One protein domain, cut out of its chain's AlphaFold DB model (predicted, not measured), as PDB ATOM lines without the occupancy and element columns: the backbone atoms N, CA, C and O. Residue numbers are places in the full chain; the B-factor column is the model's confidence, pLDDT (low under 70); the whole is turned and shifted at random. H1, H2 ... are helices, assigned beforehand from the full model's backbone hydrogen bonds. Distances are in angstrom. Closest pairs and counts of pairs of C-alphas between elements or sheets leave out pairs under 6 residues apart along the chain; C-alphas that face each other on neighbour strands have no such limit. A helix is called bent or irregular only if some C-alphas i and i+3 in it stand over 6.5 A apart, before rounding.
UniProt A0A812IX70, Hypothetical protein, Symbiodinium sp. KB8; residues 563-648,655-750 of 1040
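Overview. This is residues 563 to 648 and 655 to 750 of the 1040 residues of the protein "Hypothetical protein" of Symbiodinium sp. KB8 (UniProt A0A812IX70). Two long helices, H1 and H6, lie side by side and run the same way; H2 and H5 pack on them at different places along their length, making a long bundle. H4 covers the place where H2 and H5 come near each other, with H3 beside it, and residues 744 to 750 of H6 stick out at one end. The printed part has 182 residues with six named helices, H1 to H6 in order, and no named strand: all helix. It is only just compact, close to loose, with a radius of gyration of the C-alphas of 19.0 A and spans of 69 by 36 by 32 A.

Arrangement. H6, residues 705 to 750, touches H1, residues 563 to 602, at a shallow tilt of 22 degrees; the closest C-alphas, of Ala 589 and Ser 733, are 4.8 A apart. H2, residues 607 to 626, touches residues 725 to 739 of H6, closest C-alphas Cys 616 and Ala 732, 5.0 A. H5, residues 689 to 701, touches residues 564 to 579 of H1, opposite ways at 2 degrees, a shallow tilt, closest C-alphas Leu 564 and Leu 700, 5.6 A. H1 and H2 form a helical hairpin, as do H5 and H6. H4, residues 658 to 672, touches residues 622 to 626 of H2, closest C-alphas Ala 625 and Leu 666, 5.9 A. H3, residues 631 to 644, touches H4, closest C-alphas Gln 631 and Leu 658, 6.6 A, and is apart from H1, H5 and H6. Every O i to N i+4 pair is within hydrogen-bond range in H2, H4 and H6, against 35 of 36 in H1, 8 of 10 in H3 and 6 of 9 in H5.

Along the chain. H6 measures 67.4 A and ends at C-alpha 750 (57.349, 130.480, 160.073). H1 measures 59.2 A from C-alpha 563 (95.276, 182.159, 167.416). H2 measures 29.2 A, H4 21.1 A, H5 19.8 A and H3 19.5 A. H3 is irregular, with C-alphas 640 and 643 8.1 A apart.

Size, cuts and confidence. The two farthest C-alphas, of Glu 703 and Ala 750, are 70.0 A apart. Residues 649 to 654 are not printed, and C-alphas 648 and 655 are 13.7 A apart across the cut. H4 to H5 is a long link, residues 673 to 688. The pLDDT is under 70 at residues 643 to 648, 655 to 656 and 670 to 685.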
ATOM      1  N   ALA A 563      95.530 183.585 167.216       79.56
ATOM      2  CA  ALA A 563      95.276 182.159 167.416       79.56
ATOM      3  C   ALA A 563      94.047 181.853 168.295       79.56
ATOM      4  O   ALA A 563      93.377 180.847 168.048       79.56
ATOM      5  N   LEU A 564      93.744 182.680 169.306       83.56
ATOM      6  CA  LEU A 564      92.646 182.415 170.249       83.56
ATOM      7  C   LEU A 564      91.248 182.529 169.606       83.56
ATOM      8  O   LEU A 564      90.467 181.587 169.765       83.56
ATOM      9  N   PRO A 565      90.917 183.580 168.822       85.69
ATOM     10  CA  PRO A 565      89.598 183.687 168.187       85.69
ATOM     11  C   PRO A 565      89.337 182.569 167.170       85.69
ATOM     12  O   PRO A 565      88.260 181.976 167.159       85.69
ATOM     13  N   THR A 566      90.347 182.218 166.363       85.12
ATOM     14  CA  THR A 566      90.247 181.125 165.382       85.12
ATOM     15  C   THR A 566      90.061 179.765 166.057       85.12
ATOM     16  O   THR A 566      89.324 178.915 165.554       85.12
ATOM     17  N   LEU A 567      90.716 179.533 167.201       84.62
ATOM     18  CA  LEU A 567      90.526 178.302 167.965       84.62
ATOM     19  C   LEU A 567      89.132 178.242 168.604       84.62
ATOM     20  O   LEU A 567      88.480 177.207 168.491       84.62
ATOM     21  N   HIS A 568      88.658 179.344 169.195       88.94
ATOM     22  CA  HIS A 568      87.312 179.446 169.767       88.94
ATOM     23  C   HIS A 568      86.228 179.127 168.726       88.94
ATOM     24  O   HIS A 568      85.350 178.303 168.978       88.94
ATOM     25  N   GLU A 569      86.301 179.730 167.535       86.62
ATOM     26  CA  GLU A 569      85.340 179.485 166.450       86.62
ATOM     27  C   GLU A 569      85.331 178.009 166.017       86.62
ATOM     28  O   GLU A 569      84.269 177.395 165.859       86.62
ATOM     29  N   LYS A 570      86.517 177.404 165.896       87.12
ATOM     30  CA  LYS A 570      86.671 175.991 165.539       87.12
ATOM     31  C   LYS A 570      86.096 175.054 166.606       87.12
ATOM     32  O   LYS A 570      85.370 174.121 166.260       87.12
ATOM     33  N   GLU A 571      86.423 175.275 167.877       88.62
ATOM     34  CA  GLU A 571      85.956 174.442 168.994       88.62
ATOM     35  C   GLU A 571      84.448 174.595 169.223       88.62
ATOM     36  O   GLU A 571      83.760 173.589 169.389       88.62
ATOM     37  N   SER A 572      83.916 175.818 169.122       86.44
ATOM     38  CA  SER A 572      82.478 176.099 169.209       86.44
ATOM     39  C   SER A 572      81.695 175.401 168.088       86.44
ATOM     40  O   SER A 572      80.736 174.678 168.360       86.44
ATOM     41  N   THR A 573      82.165 175.500 166.839       88.50
ATOM     42  CA  THR A 573      81.553 174.803 165.692       88.50
ATOM     43  C   THR A 573      81.592 173.284 165.871       88.50
ATOM     44  O   THR A 573      80.624 172.575 165.584       88.50
ATOM     45  N   GLN A 574      82.713 172.756 166.369       87.38
ATOM     46  CA  GLN A 574      82.865 171.326 166.615       87.38
ATOM     47  C   GLN A 574      81.936 170.837 167.736       87.38
ATOM     48  O   GLN A 574      81.319 169.781 167.588       87.38
ATOM     49  N   LEU A 575      81.807 171.592 168.828       88.88
ATOM     50  CA  LEU A 575      80.927 171.263 169.947       88.88
ATOM     51  C   LEU A 575      79.449 171.307 169.535       88.88
ATOM     52  O   LEU A 575      78.702 170.376 169.846       88.88
ATOM     53  N   GLN A 576      79.049 172.318 168.760       88.62
ATOM     54  CA  GLN A 576      77.697 172.434 168.212       88.62
ATOM     55  C   GLN A 576      77.353 171.251 167.290       88.62
ATOM     56  O   GLN A 576      76.285 170.651 167.411       88.62
ATOM     57  N   ARG A 577      78.299 170.814 166.448       89.81
ATOM     58  CA  ARG A 577      78.129 169.614 165.615       89.81
ATOM     59  C   ARG A 577      77.937 168.344 166.452       89.81
ATOM     60  O   ARG A 577      77.136 167.484 166.091       89.81
ATOM     61  N   VAL A 578      78.665 168.196 167.561       88.06
ATOM     62  CA  VAL A 578      78.495 167.047 168.470       88.06
ATOM     63  C   VAL A 578      77.125 167.084 169.147       88.06
ATOM     64  O   VAL A 578      76.481 166.039 169.239       88.06
ATOM     65  N   LYS A 579      76.660 168.272 169.554       90.06
ATOM     66  CA  LYS A 579      75.327 168.494 170.129       90.06
ATOM     67  C   LYS A 579      74.229 167.995 169.189       90.06
ATOM     68  O   LYS A 579      73.468 167.112 169.568       90.06
ATOM     69  N   GLU A 580      74.221 168.474 167.944       90.50
ATOM     70  CA  GLU A 580      73.241 168.086 166.919       90.50
ATOM     71  C   GLU A 580      73.241 166.577 166.656       90.50
ATOM     72  O   GLU A 580      72.194 165.930 166.616       90.50
ATOM     73  N   GLN A 581      74.425 165.977 166.515       88.38
ATOM     74  CA  GLN A 581      74.514 164.547 166.237       88.38
ATOM     75  C   GLN A 581      74.119 163.675 167.434       88.38
ATOM     76  O   GLN A 581      73.626 162.562 167.236       88.38
ATOM     77  N   LEU A 582      74.360 164.136 168.664       88.38
ATOM     78  CA  LEU A 582      73.920 163.437 169.867       88.38
ATOM     79  C   LEU A 582      72.401 163.552 170.046       88.38
ATOM     80  O   LEU A 582      71.786 162.554 170.407       88.38
ATOM     81  N   THR A 583      71.787 164.690 169.699       88.94
ATOM     82  CA  THR A 583      70.321 164.842 169.654       88.94
ATOM     83  C   THR A 583      69.691 163.813 168.712       88.94
ATOM     84  O   THR A 583      68.850 163.032 169.143       88.94
ATOM     85  N   VAL A 584      70.204 163.686 167.482       89.00
ATOM     86  CA  VAL A 584      69.731 162.667 166.522       89.00
ATOM     87  C   VAL A 584      69.902 161.238 167.059       89.00
ATOM     88  O   VAL A 584      69.094 160.351 166.777       89.00
ATOM     89  N   ALA A 585      70.971 160.973 167.816       85.94
ATOM     90  CA  ALA A 585      71.183 159.665 168.433       85.94
ATOM     91  C   ALA A 585      70.190 159.389 169.578       85.94
ATOM     92  O   ALA A 585      69.774 158.238 169.731       85.94
ATOM     93  N   CYS A 586      69.804 160.414 170.346       88.00
ATOM     94  CA  CYS A 586      68.751 160.335 171.359       88.00
ATOM     95  C   CYS A 586      67.394 160.030 170.730       88.00
ATOM     96  O   CYS A 586      66.764 159.063 171.143       88.00
ATOM     97  N   ASP A 587      66.994 160.750 169.680       89.38
ATOM     98  CA  ASP A 587      65.698 160.537 169.018       89.38
ATOM     99  C   ASP A 587      65.555 159.089 168.515       89.38
ATOM    100  O   ASP A 587      64.573 158.400 168.791       89.38
ATOM    101  N   LYS A 588      66.609 158.558 167.882       89.06
ATOM    102  CA  LYS A 588      66.648 157.155 167.435       89.06
ATOM    103  C   LYS A 588      66.608 156.150 168.586       89.06
ATOM    104  O   LYS A 588      66.112 155.036 168.424       89.06
ATOM    105  N   ALA A 589      67.194 156.488 169.732       86.88
ATOM    106  CA  ALA A 589      67.124 155.641 170.916       86.88
ATOM    107  C   ALA A 589      65.719 155.652 171.529       86.88
ATOM    108  O   ALA A 589      65.251 154.607 171.977       86.88
ATOM    109  N   ASP A 590      65.031 156.792 171.497       89.06
ATOM    110  CA  ASP A 590      63.656 156.953 171.968       89.06
ATOM    111  C   ASP A 590      62.686 156.113 171.145       89.06
ATOM    112  O   ASP A 590      61.911 155.343 171.716       89.06
ATOM    113  N   GLU A 591      62.807 156.167 169.820       89.88
ATOM    114  CA  GLU A 591      62.069 155.299 168.902       89.88
ATOM    115  C   GLU A 591      62.342 153.816 169.189       89.88
ATOM    116  O   GLU A 591      61.410 153.023 169.331       89.88
ATOM    117  N   ALA A 592      63.614 153.428 169.333       86.56
ATOM    118  CA  ALA A 592      63.992 152.039 169.590       86.56
ATOM    119  C   ALA A 592      63.445 151.506 170.926       86.56
ATOM    120  O   ALA A 592      62.982 150.365 170.995       86.56
ATOM    121  N   VAL A 593      63.465 152.325 171.984       88.44
ATOM    122  CA  VAL A 593      62.894 151.975 173.295       88.44
ATOM    123  C   VAL A 593      61.368 151.898 173.218       88.44
ATOM    124  O   VAL A 593      60.786 150.946 173.735       88.44
ATOM    125  N   ALA A 594      60.709 152.838 172.535       89.75
ATOM    126  CA  ALA A 594      59.258 152.820 172.358       89.75
ATOM    127  C   ALA A 594      58.788 151.585 171.570       89.75
ATOM    128  O   ALA A 594      57.825 150.928 171.969       89.75
ATOM    129  N   MET A 595      59.497 151.221 170.494       86.44
ATOM    130  CA  MET A 595      59.224 150.006 169.719       86.44
ATOM    131  C   MET A 595      59.406 148.740 170.564       86.44
ATOM    132  O   MET A 595      58.567 147.840 170.516       86.44
ATOM    133  N   ALA A 596      60.461 148.684 171.380       85.50
ATOM    134  CA  ALA A 596      60.718 147.566 172.281       85.50
ATOM    135  C   ALA A 596      59.621 147.404 173.347       85.50
ATOM    136  O   ALA A 596      59.136 146.295 173.569       85.50
ATOM    137  N   GLU A 597      59.204 148.498 173.982       87.00
ATOM    138  CA  GLU A 597      58.130 148.486 174.980       87.00
ATOM    139  C   GLU A 597      56.767 148.164 174.353       87.00
ATOM    140  O   GLU A 597      55.969 147.435 174.943       87.00
ATOM    141  N   ASN A 598      56.500 148.624 173.127       87.06
ATOM    142  CA  ASN A 598      55.294 148.232 172.402       87.06
ATOM    143  C   ASN A 598      55.301 146.734 172.058       87.06
ATOM    144  O   ASN A 598      54.297 146.051 172.247       87.06
ATOM    145  N   HIS A 599      56.448 146.196 171.635       84.38
ATOM    146  CA  HIS A 599      56.598 144.764 171.393       84.38
ATOM    147  C   HIS A 599      56.328 143.950 172.667       84.38
ATOM    148  O   HIS A 599      55.538 143.008 172.609       84.38
ATOM    149  N   LYS A 600      56.855 144.377 173.828       83.38
ATOM    150  CA  LYS A 600      56.623 143.743 175.144       83.38
ATOM    151  C   LYS A 600      55.151 143.650 175.549       83.38
ATOM    152  O   LYS A 600      54.799 142.742 176.298       83.38
ATOM    153  N   LYS A 601      54.281 144.537 175.048       85.44
ATOM    154  CA  LYS A 601      52.823 144.443 175.269       85.44
ATOM    155  C   LYS A 601      52.190 143.266 174.525       85.44
ATOM    156  O   LYS A 601      51.168 142.751 174.966       85.44
ATOM    157  N   SER A 602      52.779 142.862 173.401       77.44
ATOM    158  CA  SER A 602      52.283 141.774 172.547       77.44
ATOM    159  C   SER A 602      53.014 140.445 172.764       77.44
ATOM    160  O   SER A 602      52.398 139.384 172.684       77.44
ATOM    161  N   GLN A 603      54.318 140.487 173.048       78.75
ATOM    162  CA  GLN A 603      55.185 139.317 173.127       78.75
ATOM    163  C   GLN A 603      56.426 139.616 173.982       78.75
ATOM    164  O   GLN A 603      56.979 140.713 173.935       78.75
ATOM    165  N   SER A 604      56.892 138.641 174.768       79.69
ATOM    166  CA  SER A 604      58.101 138.809 175.579       79.69
ATOM    167  C   SER A 604      59.361 138.931 174.715       79.69
ATOM    168  O   SER A 604      59.530 138.227 173.718       79.69
ATOM    169  N   LEU A 605      60.278 139.814 175.123       77.69
ATOM    170  CA  LEU A 605      61.598 139.921 174.503       77.69
ATOM    171  C   LEU A 605      62.464 138.714 174.877       77.69
ATOM    172  O   LEU A 605      62.346 138.134 175.955       77.69
ATOM    173  N   SER A 606      63.385 138.350 173.986       78.81
ATOM    174  CA  SER A 606      64.423 137.374 174.322       78.81
ATOM    175  C   SER A 606      65.372 137.936 175.390       78.81
ATOM    176  O   SER A 606      65.556 139.148 175.482       78.81
ATOM    177  N   ARG A 607      66.095 137.069 176.113       73.75
ATOM    178  CA  ARG A 607      67.141 137.486 177.075       73.75
ATOM    179  C   ARG A 607      68.193 138.425 176.460       73.75
ATOM    180  O   ARG A 607      68.774 139.253 177.151       73.75
ATOM    181  N   SER A 608      68.453 138.296 175.156       70.69
ATOM    182  CA  SER A 608      69.350 139.208 174.429       70.69
ATOM    183  C   SER A 608      68.676 140.548 174.121       70.69
ATOM    184  O   SER A 608      69.316 141.587 174.241       70.69
ATOM    185  N   GLY A 609      67.386 140.530 173.775       73.94
ATOM    186  CA  GLY A 609      66.570 141.730 173.591       73.94
ATOM    187  C   GLY A 609      66.423 142.547 174.875       73.94
ATOM    188  O   GLY A 609      66.556 143.764 174.832       73.94
ATOM    189  N   GLU A 610      66.251 141.890 176.024       77.75
ATOM    190  CA  GLU A 610      66.240 142.549 177.337       77.75
ATOM    191  C   GLU A 610      67.576 143.242 177.641       77.75
ATOM    192  O   GLU A 610      67.589 144.404 178.043       77.75
ATOM    193  N   ALA A 611      68.704 142.584 177.357       73.19
ATOM    194  CA  ALA A 611      70.030 143.175 177.536       73.19
ATOM    195  C   ALA A 611      70.297 144.352 176.573       73.19
ATOM    196  O   ALA A 611      70.947 145.333 176.953       73.19
ATOM    197  N   PHE A 612      69.805 144.287 175.329       78.06
ATOM    198  CA  PHE A 612      69.897 145.405 174.380       78.06
ATOM    199  C   PHE A 612      69.043 146.592 174.812       78.06
ATOM    200  O   PHE A 612      69.522 147.725 174.749       78.06
ATOM    201  N   LEU A 613      67.831 146.335 175.302       79.75
ATOM    202  CA  LEU A 613      66.944 147.356 175.842       79.75
ATOM    203  C   LEU A 613      67.568 148.038 177.067       79.75
ATOM    204  O   LEU A 613      67.663 149.262 177.087       79.75
ATOM    205  N   GLU A 614      68.080 147.269 178.032       79.19
ATOM    206  CA  GLU A 614      68.751 147.819 179.219       79.19
ATOM    207  C   GLU A 614      69.968 148.677 178.832       79.19
ATOM    208  O   GLU A 614      70.146 149.787 179.335       79.19
ATOM    209  N   THR A 615      70.771 148.211 177.870       76.50
ATOM    210  CA  THR A 615      71.937 148.954 177.367       76.50
ATOM    211  C   THR A 615      71.537 150.245 176.644       76.50
ATOM    212  O   THR A 615      72.227 151.260 176.765       76.50
ATOM    213  N   CYS A 616      70.444 150.219 175.875       79.62
ATOM    214  CA  CYS A 616      69.931 151.385 175.156       79.62
ATOM    215  C   CYS A 616      69.404 152.445 176.134       79.62
ATOM    216  O   CYS A 616      69.808 153.605 176.056       79.62
ATOM    217  N   VAL A 617      68.598 152.029 177.117       81.50
ATOM    218  CA  VAL A 617      68.060 152.900 178.176       81.50
ATOM    219  C   VAL A 617      69.187 153.529 178.998       81.50
ATOM    220  O   VAL A 617      69.186 154.737 179.221       81.50
ATOM    221  N   PHE A 618      70.198 152.745 179.377       80.81
ATOM    222  CA  PHE A 618      71.358 153.251 180.111       80.81
ATOM    223  C   PHE A 618      72.101 154.366 179.353       80.81
ATOM    224  O   PHE A 618      72.374 155.437 179.901       80.81
ATOM    225  N   ARG A 619      72.405 154.146 178.067       80.06
ATOM    226  CA  ARG A 619      73.134 155.121 177.235       80.06
ATOM    227  C   ARG A 619      72.297 156.363 176.945       80.06
ATOM    228  O   ARG A 619      72.845 157.463 176.921       80.06
ATOM    229  N   LYS A 620      70.983 156.194 176.780       83.81
ATOM    230  CA  LYS A 620      70.025 157.294 176.658       83.81
ATOM    231  C   LYS A 620      70.040 158.172 177.910       83.81
ATOM    232  O   LYS A 620      70.096 159.389 177.787       83.81
ATOM    233  N   ASN A 621      70.062 157.579 179.105       81.69
ATOM    234  CA  ASN A 621      70.095 158.343 180.356       81.69
ATOM    235  C   ASN A 621      71.390 159.157 180.510       81.69
ATOM    236  O   ASN A 621      71.329 160.307 180.946       81.69
ATOM    237  N   CYS A 622      72.536 158.608 180.086       81.69
ATOM    238  CA  CYS A 622      73.808 159.343 180.042       81.69
ATOM    239  C   CYS A 622      73.760 160.514 179.044       81.69
ATOM    240  O   CYS A 622      74.209 161.613 179.354       81.69
ATOM    241  N   ALA A 623      73.189 160.306 177.854       84.94
ATOM    242  CA  ALA A 623      73.037 161.371 176.866       84.94
ATOM    243  C   ALA A 623      72.056 162.460 177.332       84.94
ATOM    244  O   ALA A 623      72.344 163.638 177.165       84.94
ATOM    245  N   ALA A 624      70.957 162.091 177.997       85.12
ATOM    246  CA  ALA A 624      70.014 163.045 178.580       85.12
ATOM    247  C   ALA A 624      70.672 163.935 179.648       85.12
ATOM    248  O   ALA A 624      70.448 165.141 179.653       85.12
ATOM    249  N   ALA A 625      71.533 163.366 180.502       83.50
ATOM    250  CA  ALA A 625      72.294 164.138 181.487       83.50
ATOM    251  C   ALA A 625      73.299 165.111 180.854       83.50
ATOM    252  O   ALA A 625      73.559 166.176 181.406       83.50
ATOM    253  N   TRP A 626      73.842 164.783 179.679       88.31
ATOM    254  CA  TRP A 626      74.789 165.643 178.969       88.31
ATOM    255  C   TRP A 626      74.179 166.983 178.521       88.31
ATOM    256  O   TRP A 626      74.905 167.973 178.437       88.31
ATOM    257  N   PHE A 627      72.860 167.026 178.285       87.19
ATOM    258  CA  PHE A 627      72.115 168.213 177.844       87.19
ATOM    259  C   PHE A 627      71.525 169.066 178.981       87.19
ATOM    260  O   PHE A 627      70.882 170.070 178.692       87.19
ATOM    261  N   ILE A 628      71.700 168.689 180.252       86.50
ATOM    262  CA  ILE A 628      71.092 169.418 181.375       86.50
ATOM    263  C   ILE A 628      71.733 170.802 181.530       86.50
ATOM    264  O   ILE A 628      72.947 170.925 181.694       86.50
ATOM    265  N   ASP A 629      70.886 171.827 181.542       83.06
ATOM    266  CA  ASP A 629      71.253 173.244 181.587       83.06
ATOM    267  C   ASP A 629      70.620 174.012 182.765       83.06
ATOM    268  O   ASP A 629      71.006 175.148 183.037       83.06
ATOM    269  N   THR A 630      69.691 173.398 183.509       84.81
ATOM    270  CA  THR A 630      68.980 174.011 184.644       84.81
ATOM    271  C   THR A 630      68.992 173.124 185.893       84.81
ATOM    272  O   THR A 630      68.999 171.895 185.808       84.81
ATOM    273  N   GLN A 631      68.944 173.744 187.081       80.69
ATOM    274  CA  GLN A 631      68.886 173.016 188.360       80.69
ATOM    275  C   GLN A 631      67.609 172.166 188.473       80.69
ATOM    276  O   GLN A 631      67.679 171.011 188.878       80.69
ATOM    277  N   ALA A 632      66.463 172.683 188.016       83.31
ATOM    278  CA  ALA A 632      65.203 171.940 188.013       83.31
ATOM    279  C   ALA A 632      65.260 170.670 187.139       83.31
ATOM    280  O   ALA A 632      64.726 169.629 187.525       83.31
ATOM    281  N   ALA A 633      65.929 170.725 185.979       83.00
ATOM    282  CA  ALA A 633      66.122 169.555 185.121       83.00
ATOM    283  C   ALA A 633      67.094 168.535 185.737       83.00
ATOM    284  O   ALA A 633      66.882 167.331 185.585       83.00
ATOM    285  N   LEU A 634      68.120 168.998 186.462       82.31
ATOM    286  CA  LEU A 634      69.016 168.130 187.225       82.31
ATOM    287  C   LEU A 634      68.268 167.384 188.333       82.31
ATOM    288  O   LEU A 634      68.377 166.162 188.413       82.31
ATOM    289  N   ASP A 635      67.472 168.089 189.134       82.12
ATOM    290  CA  ASP A 635      66.721 167.496 190.245       82.12
ATOM    291  C   ASP A 635      65.696 166.466 189.734       82.12
ATOM    292  O   ASP A 635      65.615 165.346 190.241       82.12
ATOM    293  N   ALA A 636      64.981 166.793 188.649       84.06
ATOM    294  CA  ALA A 636      64.051 165.871 187.994       84.06
ATOM    295  C   ALA A 636      64.755 164.626 187.420       84.06
ATOM    296  O   ALA A 636      64.223 163.513 187.478       84.06
ATOM    297  N   TRP A 637      65.955 164.793 186.858       85.00
ATOM    298  CA  TRP A 637      66.740 163.683 186.329       85.00
ATOM    299  C   TRP A 637      67.300 162.790 187.446       85.00
ATOM    300  O   TRP A 637      67.265 161.565 187.305       85.00
ATOM    301  N   LEU A 638      67.775 163.372 188.552       82.56
ATOM    302  CA  LEU A 638      68.287 162.637 189.712       82.56
ATOM    303  C   LEU A 638      67.191 161.790 190.362       82.56
ATOM    304  O   LEU A 638      67.403 160.600 190.582       82.56
ATOM    305  N   GLU A 639      65.998 162.352 190.567       82.44
ATOM    306  CA  GLU A 639      64.858 161.613 191.124       82.44
ATOM    307  C   GLU A 639      64.442 160.441 190.217       82.44
ATOM    308  O   GLU A 639      64.189 159.333 190.690       82.44
ATOM    309  N   LYS A 640      64.453 160.645 188.890       81.75
ATOM    310  CA  LYS A 640      64.136 159.600 187.902       81.75
ATOM    311  C   LYS A 640      65.169 158.466 187.862       81.75
ATOM    312  O   LYS A 640      64.824 157.350 187.478       81.75
ATOM    313  N   ASN A 641      66.425 158.740 188.214       78.00
ATOM    314  CA  ASN A 641      67.536 157.786 188.123       78.00
ATOM    315  C   ASN A 641      68.082 157.343 189.490       78.00
ATOM    316  O   ASN A 641      69.118 156.676 189.528       78.00
ATOM    317  N   LYS A 642      67.399 157.666 190.596       78.19
ATOM    318  CA  LYS A 642      67.858 157.400 191.972       78.19
ATOM    319  C   LYS A 642      68.260 155.943 192.224       78.19
ATOM    320  O   LYS A 642      69.288 155.696 192.838       78.19
ATOM    321  N   ASP A 643      67.528 154.990 191.646       69.44
ATOM    322  CA  ASP A 643      67.788 153.550 191.803       69.44
ATOM    323  C   ASP A 643      68.995 153.056 190.981       69.44
ATOM    324  O   ASP A 643      69.466 151.934 191.151       69.44
ATOM    325  N   SER A 644      69.481 153.874 190.042       65.56
ATOM    326  CA  SER A 644      70.613 153.570 189.156       65.56
ATOM    327  C   SER A 644      71.893 154.324 189.529       65.56
ATOM    328  O   SER A 644      72.909 154.137 188.858       65.56
ATOM    329  N   LEU A 645      71.864 155.176 190.559       67.38
ATOM    330  CA  LEU A 645      73.019 155.937 191.038       67.38
ATOM    331  C   LEU A 645      73.703 155.210 192.218       67.38
ATOM    332  O   LEU A 645      73.015 154.611 193.044       67.38
ATOM    333  N   PRO A 646      75.045 155.236 192.328       64.38
ATOM    334  CA  PRO A 646      75.751 154.664 193.475       64.38
ATOM    335  C   PRO A 646      75.525 155.506 194.745       64.38
ATOM    336  O   PRO A 646      75.414 156.729 194.658       64.38
ATOM    337  N   ALA A 647      75.505 154.866 195.923       58.22
ATOM    338  CA  ALA A 647      75.394 155.553 197.216       58.22
ATOM    339  C   ALA A 647      76.601 156.479 197.479       58.22
ATOM    340  O   ALA A 647      77.738 156.114 197.170       58.22
ATOM    341  N   GLU A 648      76.371 157.671 198.044       56.44
ATOM    342  CA  GLU A 648      77.450 158.632 198.309       56.44
ATOM    343  C   GLU A 648      78.319 158.217 199.511       56.44
ATOM    344  O   GLU A 648      77.779 157.866 200.563       56.44
ATOM    345  N   PRO A 655      80.380 169.942 194.322       64.88
ATOM    346  CA  PRO A 655      80.638 171.061 193.421       64.88
ATOM    347  C   PRO A 655      79.590 172.175 193.595       64.88
ATOM    348  O   PRO A 655      78.387 171.915 193.608       64.88
ATOM    349  N   GLU A 656      80.043 173.428 193.695       68.31
ATOM    350  CA  GLU A 656      79.176 174.595 193.935       68.31
ATOM    351  C   GLU A 656      78.416 175.048 192.675       68.31
ATOM    352  O   GLU A 656      77.288 175.539 192.766       68.31
ATOM    353  N   THR A 657      78.984 174.829 191.483       79.25
ATOM    354  CA  THR A 657      78.393 175.240 190.201       79.25
ATOM    355  C   THR A 657      77.474 174.173 189.598       79.25
ATOM    356  O   THR A 657      77.713 172.969 189.715       79.25
ATOM    357  N   LEU A 658      76.428 174.606 188.882       78.00
ATOM    358  CA  LEU A 658      75.466 173.713 188.221       78.00
ATOM    359  C   LEU A 658      76.143 172.733 187.245       78.00
ATOM    360  O   LEU A 658      75.899 171.532 187.314       78.00
ATOM    361  N   HIS A 659      77.036 173.215 186.377       76.44
ATOM    362  CA  HIS A 659      77.756 172.366 185.418       76.44
ATOM    363  C   HIS A 659      78.664 171.332 186.111       76.44
ATOM    364  O   HIS A 659      78.787 170.202 185.630       76.44
ATOM    365  N   GLY A 660      79.231 171.674 187.275       77.88
ATOM    366  CA  GLY A 660      79.989 170.745 188.112       77.88
ATOM    367  C   GLY A 660      79.104 169.645 188.700       77.88
ATOM    368  O   GLY A 660      79.462 168.469 188.635       77.88
ATOM    369  N   LYS A 661      77.906 169.998 189.188       80.19
ATOM    370  CA  LYS A 661      76.912 169.035 189.696       80.19
ATOM    371  C   LYS A 661      76.410 168.084 188.605       80.19
ATOM    372  O   LYS A 661      76.381 166.874 188.823       80.19
ATOM    373  N   VAL A 662      76.083 168.606 187.419       81.19
ATOM    374  CA  VAL A 662      75.655 167.796 186.261       81.19
ATOM    375  C   VAL A 662      76.775 166.858 185.806       81.19
ATOM    376  O   VAL A 662      76.538 165.672 185.591       81.19
ATOM    377  N   THR A 663      78.009 167.358 185.697       80.88
ATOM    378  CA  THR A 663      79.167 166.549 185.288       80.88
ATOM    379  C   THR A 663      79.460 165.437 186.295       80.88
ATOM    380  O   THR A 663      79.661 164.291 185.894       80.88
ATOM    381  N   ALA A 664      79.394 165.727 187.596       77.56
ATOM    382  CA  ALA A 664      79.547 164.715 188.638       77.56
ATOM    383  C   ALA A 664      78.439 163.647 188.573       77.56
ATOM    384  O   ALA A 664      78.727 162.454 188.659       77.56
ATOM    385  N   ALA A 665      77.179 164.046 188.366       75.88
ATOM    386  CA  ALA A 665      76.061 163.114 188.206       75.88
ATOM    387  C   ALA A 665      76.210 162.230 186.952       75.88
ATOM    388  O   ALA A 665      76.001 161.015 187.015       75.88
ATOM    389  N   LEU A 666      76.640 162.817 185.832       77.50
ATOM    390  CA  LEU A 666      76.913 162.119 184.576       77.50
ATOM    391  C   LEU A 666      78.057 161.101 184.718       77.50
ATOM    392  O   LEU A 666      77.969 159.979 184.217       77.50
ATOM    393  N   GLN A 667      79.120 161.463 185.434       75.88
ATOM    394  CA  GLN A 667      80.236 160.560 185.710       75.88
ATOM    395  C   GLN A 667      79.825 159.424 186.660       75.88
ATOM    396  O   GLN A 667      80.219 158.282 186.431       75.88
ATOM    397  N   LYS A 668      78.979 159.699 187.665       75.25
ATOM    398  CA  LYS A 668      78.429 158.691 188.593       75.25
ATOM    399  C   LYS A 668      77.547 157.656 187.890       75.25
ATOM    400  O   LYS A 668      77.670 156.465 188.158       75.25
ATOM    401  N   ILE A 669      76.663 158.076 186.982       73.00
ATOM    402  CA  ILE A 669      75.832 157.118 186.237       73.00
ATOM    403  C   ILE A 669      76.660 156.331 185.216       73.00
ATOM    404  O   ILE A 669      76.443 155.138 185.035       73.00
ATOM    405  N   ALA A 670      77.668 156.953 184.594       67.81
ATOM    406  CA  ALA A 670      78.556 156.261 183.662       67.81
ATOM    407  C   ALA A 670      79.361 155.130 184.336       67.81
ATOM    408  O   ALA A 670      79.727 154.161 183.667       67.81
ATOM    409  N   THR A 671      79.607 155.225 185.647       65.31
ATOM    410  CA  THR A 671      80.332 154.218 186.440       65.31
ATOM    411  C   THR A 671      79.425 153.207 187.151       65.31
ATOM    412  O   THR A 671      79.908 152.140 187.524       65.31
ATOM    413  N   SER A 672      78.119 153.472 187.298       61.34
ATOM    414  CA  SER A 672      77.208 152.648 188.115       61.34
ATOM    415  C   SER A 672      76.770 151.321 187.481       61.34
ATOM    416  O   SER A 672      76.397 150.392 188.198       61.34
ATOM    417  N   LYS A 673      76.837 151.187 186.150       56.59
ATOM    418  CA  LYS A 673      76.485 149.949 185.426       56.59
ATOM    419  C   LYS A 673      77.519 149.591 184.354       56.59
ATOM    420  O   LYS A 673      77.275 149.694 183.153       56.59
ATOM    421  N   GLY A 674      78.693 149.126 184.781       48.66
ATOM    422  CA  GLY A 674      79.637 148.448 183.888       48.66
ATOM    423  C   GLY A 674      79.064 147.104 183.394       48.66
ATOM    424  O   GLY A 674      78.562 146.328 184.210       48.66
ATOM    425  N   PRO A 675      79.133 146.760 182.093       38.59
ATOM    426  CA  PRO A 675      78.755 145.429 181.627       38.59
ATOM    427  C   PRO A 675      79.794 144.421 182.136       38.59
ATOM    428  O   PRO A 675      80.932 144.439 181.677       38.59
ATOM    429  N   ALA A 676      79.385 143.559 183.072       37.47
ATOM    430  CA  ALA A 676      80.163 142.479 183.691       37.47
ATOM    431  C   ALA A 676      81.350 142.908 184.587       37.47
ATOM    432  O   ALA A 676      82.442 143.156 184.091       37.47
ATOM    433  N   ASN A 677      81.135 142.891 185.914       37.56
ATOM    434  CA  ASN A 677      82.115 142.665 187.000       37.56
ATOM    435  C   ASN A 677      83.587 143.068 186.751       37.56
ATOM    436  O   ASN A 677      84.502 142.306 187.061       37.56
ATOM    437  N   LEU A 678      83.838 144.274 186.249       34.34
ATOM    438  CA  LEU A 678      85.152 144.905 186.289       34.34
ATOM    439  C   LEU A 678      84.976 146.332 186.812       34.34
ATOM    440  O   LEU A 678      84.086 147.037 186.329       34.34
ATOM    441  N   PRO A 679      85.792 146.762 187.790       33.62
ATOM    442  CA  PRO A 679      85.734 148.121 188.301       33.62
ATOM    443  C   PRO A 679      86.129 149.080 187.176       33.62
ATOM    444  O   PRO A 679      87.240 149.017 186.645       33.62
ATOM    445  N   VAL A 680      85.203 149.952 186.788       40.38
ATOM    446  CA  VAL A 680      85.504 151.092 185.922       40.38
ATOM    447  C   VAL A 680      86.314 152.069 186.769       40.38
ATOM    448  O   VAL A 680      85.766 152.713 187.660       40.38
ATOM    449  N   GLN A 681      87.625 152.152 186.526       46.38
ATOM    450  CA  GLN A 681      88.396 153.324 186.944       46.38
ATOM    451  C   GLN A 681      87.808 154.533 186.213       46.38
ATOM    452  O   GLN A 681      87.551 154.448 185.014       46.38
ATOM    453  N   GLU A 682      87.541 155.583 186.987       50.00
ATOM    454  CA  GLU A 682      86.927 156.874 186.661       50.00
ATOM    455  C   GLU A 682      86.899 157.259 185.166       50.00
ATOM    456  O   GLU A 682      87.863 157.066 184.423       50.00
ATOM    457  N   VAL A 683      85.818 157.922 184.735       57.03
ATOM    458  CA  VAL A 683      85.708 158.544 183.400       57.03
ATOM    459  C   VAL A 683      85.894 160.074 183.515       57.03
ATOM    460  O   VAL A 683      84.968 160.821 183.199       57.03
ATOM    461  N   PRO A 684      87.074 160.601 183.923       59.41
ATOM    462  CA  PRO A 684      87.305 162.033 184.182       59.41
ATOM    463  C   PRO A 684      87.369 162.882 182.896       59.41
ATOM    464  O   PRO A 684      87.952 163.958 182.870       59.41
ATOM    465  N   SER A 685      86.862 162.356 181.779       69.25
ATOM    466  CA  SER A 685      86.871 162.991 180.457       69.25
ATOM    467  C   SER A 685      85.473 163.277 179.915       69.25
ATOM    468  O   SER A 685      85.359 163.962 178.903       69.25
ATOM    469  N   LEU A 686      84.412 162.787 180.568       77.06
ATOM    470  CA  LEU A 686      83.042 163.088 180.167       77.06
ATOM    471  C   LEU A 686      82.525 164.281 180.978       77.06
ATOM    472  O   LEU A 686      82.371 164.188 182.193       77.06
ATOM    473  N   HIS A 687      82.268 165.381 180.279       83.62
ATOM    474  CA  HIS A 687      81.757 166.641 180.822       83.62
ATOM    475  C   HIS A 687      80.423 166.978 180.160       83.62
ATOM    476  O   HIS A 687      80.213 166.600 179.004       83.62
ATOM    477  N   CYS A 688      79.525 167.654 180.878       87.12
ATOM    478  CA  CYS A 688      78.252 168.094 180.305       87.12
ATOM    479  C   CYS A 688      78.454 169.202 179.260       87.12
ATOM    480  O   CYS A 688      79.482 169.881 179.249       87.12
ATOM    481  N   TYR A 689      77.464 169.397 178.388       88.19
ATOM    482  CA  TYR A 689      77.528 170.401 177.325       88.19
ATOM    483  C   TYR A 689      77.832 171.807 177.867       88.19
ATOM    484  O   TYR A 689      78.702 172.489 177.335       88.19
ATOM    485  N   LEU A 690      77.181 172.197 178.969       85.38
ATOM    486  CA  LEU A 690      77.344 173.514 179.588       85.38
ATOM    487  C   LEU A 690      78.777 173.759 180.101       85.38
ATOM    488  O   LEU A 690      79.294 174.866 179.984       85.38
ATOM    489  N   ASP A 691      79.442 172.726 180.634       84.94
ATOM    490  CA  ASP A 691      80.847 172.826 181.058       84.94
ATOM    491  C   ASP A 691      81.787 172.988 179.853       84.94
ATOM    492  O   ASP A 691      82.722 173.786 179.882       84.94
ATOM    493  N   LEU A 692      81.518 172.264 178.761       87.75
ATOM    494  CA  LEU A 692      82.310 172.351 177.532       87.75
ATOM    495  C   LEU A 692      82.140 173.685 176.813       87.75
ATOM    496  O   LEU A 692      83.113 174.215 176.280       87.75
ATOM    497  N   GLU A 693      80.937 174.243 176.823       87.00
ATOM    498  CA  GLU A 693      80.650 175.564 176.268       87.00
ATOM    499  C   GLU A 693      81.368 176.666 177.065       87.00
ATOM    500  O   GLU A 693      82.036 177.515 176.474       87.00
ATOM    501  N   GLY A 694      81.344 176.587 178.403       84.62
ATOM    502  CA  GLY A 694      82.105 177.493 179.270       84.62
ATOM    503  C   GLY A 694      83.619 177.404 179.048       84.62
ATOM    504  O   GLY A 694      84.307 178.423 178.997       84.62
ATOM    505  N   ARG A 695      84.150 176.192 178.831       86.38
ATOM    506  CA  ARG A 695      85.567 175.986 178.482       86.38
ATOM    507  C   ARG A 695      85.916 176.533 177.100       86.38
ATOM    508  O   ARG A 695      86.980 177.128 176.965       86.38
ATOM    509  N   CYS A 696      85.036 176.396 176.104       85.75
ATOM    510  CA  CYS A 696      85.241 177.014 174.790       85.75
ATOM    511  C   CYS A 696      85.407 178.532 174.932       85.75
ATOM    512  O   CYS A 696      86.344 179.094 174.379       85.75
ATOM    513  N   GLN A 697      84.555 179.188 175.727       86.50
ATOM    514  CA  GLN A 697      84.624 180.637 175.952       86.50
ATOM    515  C   GLN A 697      85.895 181.061 176.708       86.50
ATOM    516  O   GLN A 697      86.478 182.103 176.401       86.50
ATOM    517  N   ALA A 698      86.365 180.239 177.651       84.94
ATOM    518  CA  ALA A 698      87.558 180.519 178.451       84.94
ATOM    519  C   ALA A 698      88.864 180.594 177.630       84.94
ATOM    520  O   ALA A 698      89.820 181.222 178.085       84.94
ATOM    521  N   VAL A 699      88.907 180.039 176.406       86.50
ATOM    522  CA  VAL A 699      90.073 180.159 175.501       86.50
ATOM    523  C   VAL A 699      90.446 181.599 175.203       86.50
ATOM    524  O   VAL A 699      91.624 181.907 175.050       86.50
ATOM    525  N   LEU A 700      89.462 182.495 175.145       85.44
ATOM    526  CA  LEU A 700      89.692 183.900 174.816       85.44
ATOM    527  C   LEU A 700      90.470 184.649 175.912       85.44
ATOM    528  O   LEU A 700      90.930 185.757 175.661       85.44
ATOM    529  N   GLN A 701      90.624 184.051 177.101       86.31
ATOM    530  CA  GLN A 701      91.276 184.638 178.276       86.31
ATOM    531  C   GLN A 701      92.639 183.992 178.599       86.31
ATOM    532  O   GLN A 701      93.162 184.172 179.694       86.31
ATOM    533  N   LEU A 702      93.213 183.198 177.686       85.50
ATOM    534  CA  LEU A 702      94.502 182.536 177.915       85.50
ATOM    535  C   LEU A 702      95.679 183.496 177.692       85.50
ATOM    536  O   LEU A 702      95.803 184.109 176.634       85.50
ATOM    537  N   GLU A 703      96.575 183.577 178.677       80.44
ATOM    538  CA  GLU A 703      97.674 184.556 178.695       80.44
ATOM    539  C   GLU A 703      99.000 184.019 178.120       80.44
ATOM    540  O   GLU A 703      99.886 184.801 177.771       80.44
ATOM    541  N   ASP A 704      99.153 182.694 177.981       83.81
ATOM    542  CA  ASP A 704     100.392 182.072 177.503       83.81
ATOM    543  C   ASP A 704     100.178 180.854 176.571       83.81
ATOM    544  O   ASP A 704      99.102 180.259 176.472       83.81
ATOM    545  N   VAL A 705     101.242 180.487 175.848       79.69
ATOM    546  CA  VAL A 705     101.241 179.390 174.859       79.69
ATOM    547  C   VAL A 705     101.138 178.007 175.523       79.69
ATOM    548  O   VAL A 705     100.566 177.091 174.934       79.69
ATOM    549  N   ALA A 706     101.636 177.838 176.751       79.81
ATOM    550  CA  ALA A 706     101.565 176.562 177.465       79.81
ATOM    551  C   ALA A 706     100.128 176.249 177.924       79.81
ATOM    552  O   ALA A 706      99.673 175.108 177.824       79.81
ATOM    553  N   ALA A 707      99.390 177.269 178.361       81.31
ATOM    554  CA  ALA A 707      97.979 177.208 178.695       81.31
ATOM    555  C   ALA A 707      97.127 176.918 177.448       81.31
ATOM    556  O   ALA A 707      96.216 176.092 177.511       81.31
ATOM    557  N   LEU A 708      97.478 177.505 176.298       80.75
ATOM    558  CA  LEU A 708      96.840 177.221 175.009       80.75
ATOM    559  C   LEU A 708      97.018 175.763 174.564       80.75
ATOM    560  O   LEU A 708      96.057 175.123 174.131       80.75
ATOM    561  N   ASP A 709      98.228 175.215 174.664       81.38
ATOM    562  CA  ASP A 709      98.486 173.831 174.258       81.38
ATOM    563  C   ASP A 709      97.850 172.815 175.217       81.38
ATOM    564  O   ASP A 709      97.321 171.791 174.771       81.38
ATOM    565  N   LYS A 710      97.799 173.132 176.519       86.19
ATOM    566  CA  LYS A 710      97.044 172.351 177.506       86.19
ATOM    567  C   LYS A 710      95.543 172.360 177.203       86.19
ATOM    568  O   LYS A 710      94.930 171.295 177.170       86.19
ATOM    569  N   HIS A 711      94.967 173.527 176.902       87.06
ATOM    570  CA  HIS A 711      93.550 173.652 176.546       87.06
ATOM    571  C   HIS A 711      93.185 172.826 175.308       87.06
ATOM    572  O   HIS A 711      92.225 172.058 175.344       87.06
ATOM    573  N   LYS A 712      93.990 172.894 174.236       83.25
ATOM    574  CA  LYS A 712      93.781 172.075 173.024       83.25
ATOM    575  C   LYS A 712      93.780 170.575 173.333       83.25
ATOM    576  O   LYS A 712      92.990 169.825 172.755       83.25
ATOM    577  N   ALA A 713      94.679 170.123 174.209       82.19
ATOM    578  CA  ALA A 713      94.758 168.722 174.609       82.19
ATOM    579  C   ALA A 713      93.514 168.286 175.404       82.19
ATOM    580  O   ALA A 713      92.943 167.227 175.119       82.19
ATOM    581  N   ASP A 714      93.061 169.124 176.337       83.62
ATOM    582  CA  ASP A 714      91.885 168.869 177.168       83.62
ATOM    583  C   ASP A 714      90.587 168.890 176.340       83.62
ATOM    584  O   ASP A 714      89.818 167.926 176.380       83.62
ATOM    585  N   MET A 715      90.378 169.893 175.482       85.06
ATOM    586  CA  MET A 715      89.200 169.959 174.605       85.06
ATOM    587  C   MET A 715      89.137 168.805 173.608       85.06
ATOM    588  O   MET A 715      88.068 168.219 173.409       85.06
ATOM    589  N   LYS A 716      90.274 168.393 173.033       83.44
ATOM    590  CA  LYS A 716      90.337 167.202 172.169       83.44
ATOM    591  C   LYS A 716      89.891 165.943 172.920       83.44
ATOM    592  O   LYS A 716      89.157 165.123 172.362       83.44
ATOM    593  N   LYS A 717      90.303 165.793 174.183       82.25
ATOM    594  CA  LYS A 717      89.914 164.673 175.052       82.25
ATOM    595  C   LYS A 717      88.416 164.706 175.372       82.25
ATOM    596  O   LYS A 717      87.754 163.676 175.246       82.25
ATOM    597  N   TYR A 718      87.871 165.868 175.723       85.38
ATOM    598  CA  TYR A 718      86.461 166.009 176.087       85.38
ATOM    599  C   TYR A 718      85.501 165.821 174.906       85.38
ATOM    600  O   TYR A 718      84.530 165.068 174.998       85.38
ATOM    601  N   ILE A 719      85.809 166.428 173.757       83.12
ATOM    602  CA  ILE A 719      85.045 166.235 172.518       83.12
ATOM    603  C   ILE A 719      85.128 164.771 172.056       83.12
ATOM    604  O   ILE A 719      84.150 164.215 171.546       83.12
ATOM    605  N   GLY A 720      86.275 164.115 172.260       78.62
ATOM    606  CA  GLY A 720      86.433 162.679 172.031       78.62
ATOM    607  C   GLY A 720      85.466 161.838 172.872       78.62
ATOM    608  O   GLY A 720      84.796 160.958 172.332       78.62
ATOM    609  N   ALA A 721      85.327 162.143 174.166       80.12
ATOM    610  CA  ALA A 721      84.405 161.445 175.064       80.12
ATOM    611  C   ALA A 721      82.926 161.645 174.674       80.12
ATOM    612  O   ALA A 721      82.162 160.678 174.636       80.12
ATOM    613  N   ALA A 722      82.525 162.866 174.302       82.44
ATOM    614  CA  ALA A 722      81.162 163.150 173.840       82.44
ATOM    615  C   ALA A 722      80.821 162.413 172.525       82.44
ATOM    616  O   ALA A 722      79.742 161.831 172.382       82.44
ATOM    617  N   ASN A 723      81.771 162.334 171.584       81.50
ATOM    618  CA  ASN A 723      81.607 161.551 170.354       81.50
ATOM    619  C   ASN A 723      81.503 160.042 170.612       81.50
ATOM    620  O   ASN A 723      80.739 159.351 169.932       81.50
ATOM    621  N   GLN A 724      82.230 159.524 171.602       79.50
ATOM    622  CA  GLN A 724      82.124 158.122 172.004       79.50
ATOM    623  C   GLN A 724      80.754 157.811 172.616       79.50
ATOM    624  O   GLN A 724      80.170 156.777 172.283       79.50
ATOM    625  N   LEU A 725      80.201 158.708 173.442       81.31
ATOM    626  CA  LEU A 725      78.837 158.582 173.967       81.31
ATOM    627  C   LEU A 725      77.806 158.521 172.827       81.31
ATOM    628  O   LEU A 725      76.982 157.604 172.792       81.31
ATOM    629  N   ARG A 726      77.921 159.422 171.843       85.12
ATOM    630  CA  ARG A 726      77.087 159.443 170.630       85.12
ATOM    631  C   ARG A 726      77.136 158.123 169.860       85.12
ATOM    632  O   ARG A 726      76.098 157.526 169.575       85.12
ATOM    633  N   GLU A 727      78.329 157.639 169.521       79.69
ATOM    634  CA  GLU A 727      78.482 156.382 168.777       79.69
ATOM    635  C   GLU A 727      77.974 155.174 169.552       79.69
ATOM    636  O   GLU A 727      77.407 154.240 168.980       79.69
ATOM    637  N   SER A 728      78.203 155.181 170.862       77.12
ATOM    638  CA  SER A 728      77.736 154.149 171.768       77.12
ATOM    639  C   SER A 728      76.207 154.095 171.767       77.12
ATOM    640  O   SER A 728      75.637 153.014 171.582       77.12
ATOM    641  N   LEU A 729      75.526 155.234 171.891       81.44
ATOM    642  CA  LEU A 729      74.066 155.306 171.853       81.44
ATOM    643  C   LEU A 729      73.504 154.846 170.499       81.44
ATOM    644  O   LEU A 729      72.654 153.958 170.468       81.44
ATOM    645  N   ALA A 730      74.059 155.338 169.386       80.25
ATOM    646  CA  ALA A 730      73.635 154.955 168.035       80.25
ATOM    647  C   ALA A 730      73.799 153.445 167.754       80.25
ATOM    648  O   ALA A 730      72.961 152.818 167.106       80.25
ATOM    649  N   LYS A 731      74.870 152.827 168.271       80.88
ATOM    650  CA  LYS A 731      75.081 151.373 168.168       80.88
ATOM    651  C   LYS A 731      74.082 150.587 169.021       80.88
ATOM    652  O   LYS A 731      73.701 149.485 168.632       80.88
ATOM    653  N   ALA A 732      73.688 151.105 170.186       76.88
ATOM    654  CA  ALA A 732      72.723 150.436 171.058       76.88
ATOM    655  C   ALA A 732      71.302 150.487 170.482       76.88
ATOM    656  O   ALA A 732      70.649 149.445 170.426       76.88
ATOM    657  N   SER A 733      70.869 151.644 169.974       80.38
ATOM    658  CA  SER A 733      69.566 151.787 169.318       80.38
ATOM    659  C   SER A 733      69.468 150.915 168.064       80.38
ATOM    660  O   SER A 733      68.541 150.120 167.947       80.38
ATOM    661  N   SER A 734      70.489 150.933 167.197       81.69
ATOM    662  CA  SER A 734      70.538 150.082 165.997       81.69
ATOM    663  C   SER A 734      70.464 148.581 166.312       81.69
ATOM    664  O   SER A 734      69.763 147.842 165.620       81.69
ATOM    665  N   LYS A 735      71.142 148.116 167.371       79.31
ATOM    666  CA  LYS A 735      71.060 146.712 167.805       79.31
ATOM    667  C   LYS A 735      69.669 146.335 168.311       79.31
ATOM    668  O   LYS A 735      69.240 145.210 168.062       79.31
ATOM    669  N   MET A 736      68.985 147.246 169.003       83.75
ATOM    670  CA  MET A 736      67.628 147.003 169.486       83.75
ATOM    671  C   MET A 736      66.633 146.928 168.323       83.75
ATOM    672  O   MET A 736      65.907 145.943 168.214       83.75
ATOM    673  N   THR A 737      66.666 147.892 167.398       82.31
ATOM    674  CA  THR A 737      65.813 147.883 166.198       82.31
ATOM    675  C   THR A 737      66.069 146.639 165.344       82.31
ATOM    676  O   THR A 737      65.140 145.910 165.014       82.31
ATOM    677  N   GLY A 738      67.337 146.296 165.096       80.19
ATOM    678  CA  GLY A 738      67.683 145.091 164.338       80.19
ATOM    679  C   GLY A 738      67.270 143.779 165.021       80.19
ATOM    680  O   GLY A 738      67.074 142.770 164.344       80.19
ATOM    681  N   HIS A 739      67.128 143.750 166.351       80.81
ATOM    682  CA  HIS A 739      66.566 142.589 167.044       80.81
ATOM    683  C   HIS A 739      65.068 142.439 166.755       80.81
ATOM    684  O   HIS A 739      64.626 141.332 166.455       80.81
ATOM    685  N   LEU A 740      64.315 143.543 166.787       81.62
ATOM    686  CA  LEU A 740      62.878 143.559 166.503       81.62
ATOM    687  C   LEU A 740      62.583 143.164 165.046       81.62
ATOM    688  O   LEU A 740      61.764 142.275 164.818       81.62
ATOM    689  N   ASP A 741      63.335 143.702 164.081       82.62
ATOM    690  CA  ASP A 741      63.197 143.349 162.657       82.62
ATOM    691  C   ASP A 741      63.422 141.849 162.402       82.62
ATOM    692  O   ASP A 741      62.796 141.230 161.537       82.62
ATOM    693  N   ASN A 742      64.345 141.235 163.147       78.50
ATOM    694  CA  ASN A 742      64.616 139.806 163.022       78.50
ATOM    695  C   ASN A 742      63.472 138.951 163.575       78.50
ATOM    696  O   ASN A 742      63.147 137.937 162.956       78.50
ATOM    697  N   ILE A 743      62.833 139.365 164.675       78.75
ATOM    698  CA  ILE A 743      61.652 138.680 165.224       78.75
ATOM    699  C   ILE A 743      60.514 138.686 164.192       78.75
ATOM    700  O   ILE A 743      59.911 137.645 163.922       78.75
ATOM    701  N   GLU A 744      60.270 139.826 163.542       77.00
ATOM    702  CA  GLU A 744      59.240 139.944 162.506       77.00
ATOM    703  C   GLU A 744      59.549 139.061 161.282       77.00
ATOM    704  O   GLU A 744      58.700 138.300 160.803       77.00
ATOM    705  N   ARG A 745      60.804 139.062 160.813       76.44
ATOM    706  CA  ARG A 745      61.246 138.197 159.704       76.44
ATOM    707  C   ARG A 745      61.131 136.710 160.034       76.44
ATOM    708  O   ARG A 745      60.819 135.913 159.145       76.44
ATOM    709  N   GLU A 746      61.390 136.310 161.276       73.94
ATOM    710  CA  GLU A 746      61.218 134.926 161.724       73.94
ATOM    711  C   GLU A 746      59.744 134.508 161.738       73.94
ATOM    712  O   GLU A 746      59.427 133.413 161.262       73.94
ATOM    713  N   ALA A 747      58.834 135.391 162.162       72.75
ATOM    714  CA  ALA A 747      57.394 135.147 162.105       72.75
ATOM    715  C   ALA A 747      56.898 134.944 160.659       72.75
ATOM    716  O   ALA A 747      56.200 133.966 160.367       72.75
ATOM    717  N   VAL A 748      57.339 135.789 159.719       74.12
ATOM    718  CA  VAL A 748      57.015 135.657 158.283       74.12
ATOM    719  C   VAL A 748      57.558 134.343 157.702       74.12
ATOM    720  O   VAL A 748      56.871 133.639 156.953       74.12
ATOM    721  N   ARG A 749      58.783 133.949 158.072       70.81
ATOM    722  CA  ARG A 749      59.377 132.668 157.648       70.81
ATOM    723  C   ARG A 749      58.618 131.464 158.209       70.81
ATOM    724  O   ARG A 749      58.451 130.478 157.489       70.81
ATOM    725  N   ALA A 750      58.147 131.535 159.454       70.50
ATOM    726  CA  ALA A 750      57.349 130.480 160.073       70.50
ATOM    727  C   ALA A 750      56.002 130.294 159.355       70.50
ATOM    728  O   ALA A 750      55.649 129.162 159.020       70.50
TER     729      ALA A 750